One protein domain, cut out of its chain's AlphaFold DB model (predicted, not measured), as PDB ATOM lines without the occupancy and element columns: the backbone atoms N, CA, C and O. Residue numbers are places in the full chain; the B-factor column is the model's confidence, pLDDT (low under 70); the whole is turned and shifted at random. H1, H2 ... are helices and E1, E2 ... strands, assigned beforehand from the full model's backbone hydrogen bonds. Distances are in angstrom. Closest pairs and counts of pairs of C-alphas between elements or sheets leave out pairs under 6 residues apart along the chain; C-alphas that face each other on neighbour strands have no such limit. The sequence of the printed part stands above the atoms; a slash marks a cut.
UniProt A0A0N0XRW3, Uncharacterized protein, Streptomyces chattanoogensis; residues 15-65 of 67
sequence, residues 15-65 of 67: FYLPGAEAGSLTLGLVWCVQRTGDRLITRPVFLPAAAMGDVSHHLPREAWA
ATOM      1  N   PHE A  15     -19.518 -23.533 116.705       80.69
ATOM      2  CA  PHE A  15     -19.218 -22.667 117.839       80.69
ATOM      3  C   PHE A  15     -17.750 -22.256 117.789       80.69
ATOM      4  O   PHE A  15     -16.930 -22.919 117.153       80.69
ATOM      5  N   TYR A  16     -17.428 -21.152 118.453       79.69
ATOM      6  CA  TYR A  16     -16.062 -20.656 118.550       79.69
ATOM      7  C   TYR A  16     -15.587 -20.747 119.992       79.69
ATOM      8  O   TYR A  16     -16.289 -20.319 120.912       79.69
ATOM      9  N   LEU A  17     -14.398 -21.309 120.179       75.56
ATOM     10  CA  LEU A  17     -13.692 -21.269 121.452       75.56
ATOM     11  C   LEU A  17     -13.074 -19.879 121.681       75.56
ATOM     12  O   LEU A  17     -12.915 -19.106 120.732       75.56
ATOM     13  N   PRO A  18     -12.685 -19.544 122.927       71.69
ATOM     14  CA  PRO A  18     -12.068 -18.253 123.242       71.69
ATOM     15  C   PRO A  18     -10.806 -17.911 122.427       71.69
ATOM     16  O   PRO A  18     -10.480 -16.734 122.303       71.69
ATOM     17  N   GLY A  19     -10.108 -18.903 121.857       71.88
ATOM     18  CA  GLY A  19      -8.952 -18.712 120.970       71.88
ATOM     19  C   GLY A  19      -9.306 -18.532 119.486       71.88
ATOM     20  O   GLY A  19      -8.411 -18.505 118.644       71.88
ATOM     21  N   ALA A  20     -10.593 -18.362 119.163       69.25
ATOM     22  CA  ALA A  20     -11.147 -18.281 117.808       69.25
ATOM     23  C   ALA A  20     -11.064 -19.586 116.993       69.25
ATOM     24  O   ALA A  20     -11.252 -19.575 115.774       69.25
ATOM     25  N   GLU A  21     -10.849 -20.726 117.650       81.75
ATOM     26  CA  GLU A  21     -10.953 -22.038 117.022       81.75
ATOM     27  C   GLU A  21     -12.419 -22.405 116.793       81.75
ATOM     28  O   GLU A  21     -13.254 -22.295 117.694       81.75
ATOM     29  N   ALA A  22     -12.733 -22.862 115.582       85.12
ATOM     30  CA  ALA A  22     -14.065 -23.343 115.246       85.12
ATOM     31  C   ALA A  22     -14.241 -24.792 115.718       85.12
ATOM     32  O   ALA A  22     -13.335 -25.614 115.568       85.12
ATOM     33  N   GLY A  23     -15.423 -25.129 116.224       85.00
ATOM     34  CA  GLY A  23     -15.788 -26.492 116.593       85.00
ATOM     35  C   GLY A  23     -17.220 -26.853 116.214       85.00
ATOM     36  O   GLY A  23     -18.039 -25.981 115.933       85.00
ATOM     37  N   SER A  24     -17.517 -28.153 116.215       85.62
ATOM     38  CA  SER A  24     -18.856 -28.721 116.027       85.62
ATOM     39  C   SER A  24     -19.141 -29.740 117.123       85.62
ATOM     40  O   SER A  24     -18.397 -30.714 117.267       85.62
ATOM     41  N   LEU A  25     -20.204 -29.513 117.904       81.38
ATOM     42  CA  LEU A  25     -20.546 -30.370 119.045       81.38
ATOM     43  C   LEU A  25     -21.057 -31.739 118.577       81.38
ATOM     44  O   LEU A  25     -20.623 -32.753 119.119       81.38
ATOM     45  N   THR A  26     -21.897 -31.791 117.540       80.69
ATOM     46  CA  THR A  26     -22.410 -33.035 116.940       80.69
ATOM     47  C   THR A  26     -21.298 -33.912 116.390       80.69
ATOM     48  O   THR A  26     -21.375 -35.133 116.504       80.69
ATOM     49  N   LEU A  27     -20.253 -33.309 115.817       83.44
ATOM     50  CA  LEU A  27     -19.089 -34.040 115.319       83.44
ATOM     51  C   LEU A  27     -18.052 -34.330 116.410       83.44
ATOM     52  O   LEU A  27     -17.125 -35.098 116.156       83.44
ATOM     53  N   GLY A  28     -18.173 -33.716 117.593       86.25
ATOM     54  CA  GLY A  28     -17.152 -33.784 118.638       86.25
ATOM     55  C   GLY A  28     -15.791 -33.309 118.129       86.25
ATOM     56  O   GLY A  28     -14.784 -33.967 118.371       86.25
ATOM     57  N   LEU A  29     -15.765 -32.234 117.338       86.94
ATOM     58  CA  LEU A  29     -14.597 -31.823 116.559       86.94
ATOM     59  C   LEU A  29     -14.232 -30.368 116.824       86.94
ATOM     60  O   LEU A  29     -15.102 -29.501 116.803       86.94
ATOM     61  N   VAL A  30     -12.937 -30.096 116.982       87.00
ATOM     62  CA  VAL A  30     -12.381 -28.739 117.011       87.00
ATOM     63  C   VAL A  30     -11.262 -28.606 115.982       87.00
ATOM     64  O   VAL A  30     -10.394 -29.475 115.869       87.00
ATOM     65  N   TRP A  31     -11.273 -27.510 115.225       86.31
ATOM     66  CA  TRP A  31     -10.249 -27.178 114.241       86.31
ATOM     67  C   TRP A  31      -9.275 -26.146 114.797       86.31
ATOM     68  O   TRP A  31      -9.584 -24.959 114.892       86.31
ATOM     69  N   CYS A  32      -8.049 -26.588 115.070       82.75
ATOM     70  CA  CYS A  32      -6.928 -25.674 115.253       82.75
ATOM     71  C   CYS A  32      -6.528 -25.168 113.867       82.75
ATOM     72  O   CYS A  32      -6.192 -25.991 113.011       82.75
ATOM     73  N   VAL A  33      -6.566 -23.859 113.619       83.31
ATOM     74  CA  VAL A  33      -6.138 -23.267 112.341       83.31
ATOM     75  C   VAL A  33      -5.030 -22.261 112.609       83.31
ATOM     76  O   VAL A  33      -5.201 -21.333 113.392       83.31
ATOM     77  N   GLN A  34      -3.892 -22.439 111.944       83.31
ATOM     78  CA  GLN A  34      -2.742 -21.544 112.035       83.31
ATOM     79  C   GLN A  34      -2.290 -21.120 110.641       83.31
ATOM     80  O   GLN A  34      -2.408 -21.877 109.677       83.31
ATOM     81  N   ARG A  35      -1.778 -19.892 110.521       85.94
ATOM     82  CA  ARG A  35      -1.250 -19.366 109.261       85.94
ATOM     83  C   ARG A  35       0.273 -19.465 109.237       85.94
ATOM     84  O   ARG A  35       0.934 -18.876 110.086       85.94
ATOM     85  N   THR A  36       0.803 -20.095 108.193       89.00
ATOM     86  CA  THR A  36       2.243 -20.193 107.921       89.00
ATOM     87  C   THR A  36       2.514 -19.661 106.520       89.00
ATOM     88  O   THR A  36       2.319 -20.357 105.524       89.00
ATOM     89  N   GLY A  37       2.917 -18.390 106.439       89.62
ATOM     90  CA  GLY A  37       3.096 -17.685 105.169       89.62
ATOM     91  C   GLY A  37       1.780 -17.531 104.398       89.62
ATOM     92  O   GLY A  37       0.857 -16.833 104.839       89.62
ATOM     93  N   ASP A  38       1.705 -18.179 103.240       94.19
ATOM     94  CA  ASP A  38       0.538 -18.251 102.355       94.19
ATOM     95  C   ASP A  38      -0.342 -19.488 102.604       94.19
ATOM     96  O   ASP A  38      -1.352 -19.674 101.927       94.19
ATOM     97  N   ARG A  39       0.004 -20.321 103.594       88.06
ATOM     98  CA  ARG A  39      -0.703 -21.568 103.902       88.06
ATOM     99  C   ARG A  39      -1.499 -21.458 105.191       88.06
ATOM    100  O   ARG A  39      -1.080 -20.808 106.149       88.06
ATOM    101  N   LEU A  40      -2.624 -22.164 105.220       87.69
ATOM    102  CA  LEU A  40      -3.330 -22.501 106.448       87.69
ATOM    103  C   LEU A  40      -2.993 -23.944 106.805       87.69
ATOM    104  O   LEU A  40      -3.197 -24.849 105.996       87.69
ATOM    105  N   ILE A  41      -2.468 -24.146 108.006       86.62
ATOM    106  CA  ILE A  41      -2.241 -25.468 108.571       86.62
ATOM    107  C   ILE A  41      -3.351 -25.722 109.578       86.62
ATOM    108  O   ILE A  41      -3.667 -24.862 110.402       86.62
ATOM    109  N   THR A  42      -3.957 -26.903 109.494       85.75
ATOM    110  CA  THR A  42      -4.980 -27.317 110.443       85.75
ATOM    111  C   THR A  42      -4.688 -28.685 111.030       85.75
ATOM    112  O   THR A  42      -4.202 -29.580 110.339       85.75
ATOM    113  N   ARG A  43      -5.000 -28.838 112.319       84.38
ATOM    114  CA  ARG A  43      -4.987 -30.117 113.027       84.38
ATOM    115  C   ARG A  43      -6.353 -30.320 113.685       84.38
ATOM    116  O   ARG A  43      -6.606 -29.717 114.728       84.38
ATOM    117  N   PRO A  44      -7.243 -31.121 113.075       86.62
ATOM    118  CA  PRO A  44      -8.519 -31.461 113.683       86.62
ATOM    119  C   PRO A  44      -8.291 -32.307 114.936       86.62
ATOM    120  O   PRO A  44      -7.499 -33.252 114.910       86.62
ATOM    121  N   VAL A  45      -8.989 -31.978 116.018       85.62
ATOM    122  CA  VAL A  45      -8.966 -32.751 117.262       85.62
ATOM    123  C   VAL A  45     -10.373 -33.228 117.579       85.62
ATOM    124  O   VAL A  45     -11.314 -32.437 117.598       85.62
ATOM    125  N   PHE A  46     -10.500 -34.531 117.822       87.38
ATOM    126  CA  PHE A  46     -11.757 -35.161 118.199       87.38
ATOM    127  C   PHE A  46     -11.832 -35.305 119.713       87.38
ATOM    128  O   PHE A  46     -10.895 -35.793 120.347       87.38
ATOM    129  N   LEU A  47     -12.955 -34.893 120.281       83.75
ATOM    130  CA  LEU A  47     -13.228 -34.921 121.705       83.75
ATOM    131  C   LEU A  47     -14.612 -35.537 121.944       83.75
ATOM    132  O   LEU A  47     -15.534 -35.334 121.151       83.75
ATOM    133  N   PRO A  48     -14.800 -36.270 123.052       84.75
ATOM    134  CA  PRO A  48     -16.130 -36.676 123.483       84.75
ATOM    135  C   PRO A  48     -17.029 -35.452 123.685       84.75
ATOM    136  O   PRO A  48     -16.560 -34.419 124.158       84.75
ATOM    137  N   ALA A  49     -18.335 -35.585 123.437       79.88
ATOM    138  CA  ALA A  49     -19.295 -34.487 123.608       79.88
ATOM    139  C   ALA A  49     -19.213 -33.822 124.998       79.88
ATOM    140  O   ALA A  49     -19.286 -32.603 125.108       79.88
ATOM    141  N   ALA A  50     -18.975 -34.612 126.052       81.94
ATOM    142  CA  ALA A  50     -18.811 -34.109 127.418       81.94
ATOM    143  C   ALA A  50     -17.585 -33.189 127.607       81.94
ATOM    144  O   ALA A  50     -17.603 -32.332 128.482       81.94
ATOM    145  N   ALA A  51     -16.543 -33.342 126.785       83.56
ATOM    146  CA  ALA A  51     -15.318 -32.542 126.837       83.56
ATOM    147  C   ALA A  51     -15.388 -31.279 125.957       83.56
ATOM    148  O   ALA A  51     -14.548 -30.389 126.079       83.56
ATOM    149  N   MET A  52     -16.390 -31.171 125.077       80.31
ATOM    150  CA  MET A  52     -16.519 -30.061 124.126       80.31
ATOM    151  C   MET A  52     -16.888 -28.722 124.778       80.31
ATOM    152  O   MET A  52     -16.639 -27.668 124.197       80.31
ATOM    153  N   GLY A  53     -17.465 -28.749 125.980       79.75
ATOM    154  CA  GLY A  53     -17.715 -27.542 126.771       79.75
ATOM    155  C   GLY A  53     -16.476 -27.021 127.503       79.75
ATOM    156  O   GLY A  53     -16.509 -25.900 128.000       79.75
ATOM    157  N   ASP A  54     -15.403 -27.818 127.572       82.44
ATOM    158  CA  ASP A  54     -14.217 -27.506 128.372       82.44
ATOM    159  C   ASP A  54     -12.893 -27.879 127.685       82.44
ATOM    160  O   ASP A  54     -11.952 -28.453 128.240       82.44
ATOM    161  N   VAL A  55     -12.842 -27.561 126.400       78.25
ATOM    162  CA  VAL A  55     -11.782 -27.992 125.492       78.25
ATOM    163  C   VAL A  55     -10.389 -27.530 125.952       78.25
ATOM    164  O   VAL A  55      -9.420 -28.281 125.835       78.25
ATOM    165  N   SER A  56     -10.285 -26.331 126.532       75.38
ATOM    166  CA  SER A  56      -9.025 -25.763 127.030       75.38
ATOM    167  C   SER A  56      -8.428 -26.504 128.229       75.38
ATOM    168  O   SER A  56      -7.213 -26.463 128.402       75.38
ATOM    169  N   HIS A  57      -9.240 -27.184 129.046       81.19
ATOM    170  CA  HIS A  57      -8.721 -28.025 130.133       81.19
ATOM    171  C   HIS A  57      -8.324 -29.425 129.646       81.19
ATOM    172  O   HIS A  57      -7.464 -30.064 130.251       81.19
ATOM    173  N   HIS A  58      -8.915 -29.902 128.547       80.12
ATOM    174  CA  HIS A  58      -8.616 -31.220 127.983       80.12
ATOM    175  C   HIS A  58      -7.431 -31.231 127.015       80.12
ATOM    176  O   HIS A  58      -6.759 -32.256 126.892       80.12
ATOM    177  N   LEU A  59      -7.169 -30.119 126.327       76.25
ATOM    178  CA  LEU A  59      -6.080 -30.015 125.362       76.25
ATOM    179  C   LEU A  59      -5.025 -29.022 125.848       76.25
ATOM    180  O   LEU A  59      -5.299 -27.819 125.890       76.25
ATOM    181  N   PRO A  60      -3.808 -29.497 126.174       75.31
ATOM    182  CA  PRO A  60      -2.734 -28.621 126.612       75.31
ATOM    183  C   PRO A  60      -2.335 -27.680 125.468       75.31
ATOM    184  O   PRO A  60      -2.553 -27.985 124.294       75.31
ATOM    185  N   ARG A  61      -1.754 -26.519 125.787       73.25
ATOM    186  CA  ARG A  61      -1.462 -25.451 124.810       73.25
ATOM    187  C   ARG A  61      -0.650 -25.947 123.606       73.25
ATOM    188  O   ARG A  61      -0.841 -25.493 122.482       73.25
ATOM    189  N   GLU A  62       0.228 -26.912 123.827       74.25
ATOM    190  CA  GLU A  62       1.084 -27.535 122.818       74.25
ATOM    191  C   GLU A  62       0.269 -28.346 121.797       74.25
ATOM    192  O   GLU A  62       0.638 -28.423 120.626       74.25
ATOM    193  N   ALA A  63      -0.886 -28.884 122.203       70.19
ATOM    194  CA  ALA A  63      -1.840 -29.538 121.309       70.19
ATOM    195  C   ALA A  63      -2.582 -28.544 120.394       70.19
ATOM    196  O   ALA A  63      -3.185 -28.968 119.405       70.19
ATOM    197  N   TRP A  64      -2.459 -27.236 120.635       71.56
ATOM    198  CA  TRP A  64      -2.952 -26.173 119.749       71.56
ATOM    199  C   TRP A  64      -1.875 -25.623 118.820       71.56
ATOM    200  O   TRP A  64      -2.193 -25.080 117.764       71.56
ATOM    201  N   ALA A  65      -0.600 -25.777 119.185       73.44
ATOM    202  CA  ALA A  65       0.524 -25.355 118.363       73.44
ATOM    203  C   ALA A  65       0.789 -26.364 117.238       73.44
ATOM    204  O   ALA A  65       0.988 -27.559 117.482       73.44
TER     205      ALA A  65
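Overview. This is residues 15 to 65 of the 67 residues of an uncharacterized protein of Streptomyces chattanoogensis (UniProt A0A0N0XRW3). Picture a long two-stranded hairpin, E2 and E3, with the short strand E1 side by side with E2 near the end away from its turn; residues 35 to 40, round that turn, stick out free. After E3 the stretch from residue 47 turns round near Ala 50 and folds back past the hairpin, with the one-turn helix H1 on its way. The printed part has 51 residues, with three named strands and then one named helix along the chain, in the order E1, E2, E3, H1; the sheet runs E1, E2, E3 and is antiparallel throughout. The class is mostly strand, though under half of the residues are in named elements. The whole is compact, with a radius of gyration of the C-alphas of 10.9 A, and elongated, spanning 35 by 21 by 17 A.

Along the chain. Start at Phe 15 and go on to C-alpha 22 at (-14.065, -23.343, 115.246), where E1 begins; it covers residues 22 to 24 and is 7.2 A long. Next look at C-alpha 29 at (-14.597, -31.823, 116.559); from there E2, residues 29 to 36, runs 22.2 A. E3, residues 39 to 46, follows and runs 22.6 A. Last comes H1, residues 55 to 58, 5.2 A long, ending at C-alpha 58 at (-8.616, -31.220, 127.983).

Arrangement. Begin with the sheet, a meander, each strand the antiparallel neighbour of the one before. E1 and E2 form a hairpin, with 159 degrees between their directions; C-alphas 23 and 30 face each other at 4.1 A, and N 24 and O 29 are within hydrogen-bond range at 2.8 A. E2 and E3 form the second hairpin, also at 159 degrees; look at N 30 and O 45, 2.9 A, and at N 41 and O 34, 2.8 A. E1 and E3 are the edge strands, and E2 is the inner strand. Residues 15 to 16 make a short antiparallel pairing with residues 22 to 23 of E1. H1 is not on the sheet, with 3 pairs of C-alphas within 10 A, and it is apart from E1 and from E2. H1 is too short for an O i to N i+4 pair inside it; its one O i to N i+3 pair is within range.

Size, cuts and confidence. The two C-alphas farthest apart are those of Asp 38 and Ala 50, at 35.4 A. The printed part has no cut. The links E1 to E2 and E2 to E3 are tight, the link E3 to H1 is short with 8 residues, and no link is long. The mean pLDDT of the printed part is 81.6, and one residue, Ala 20, is under 70.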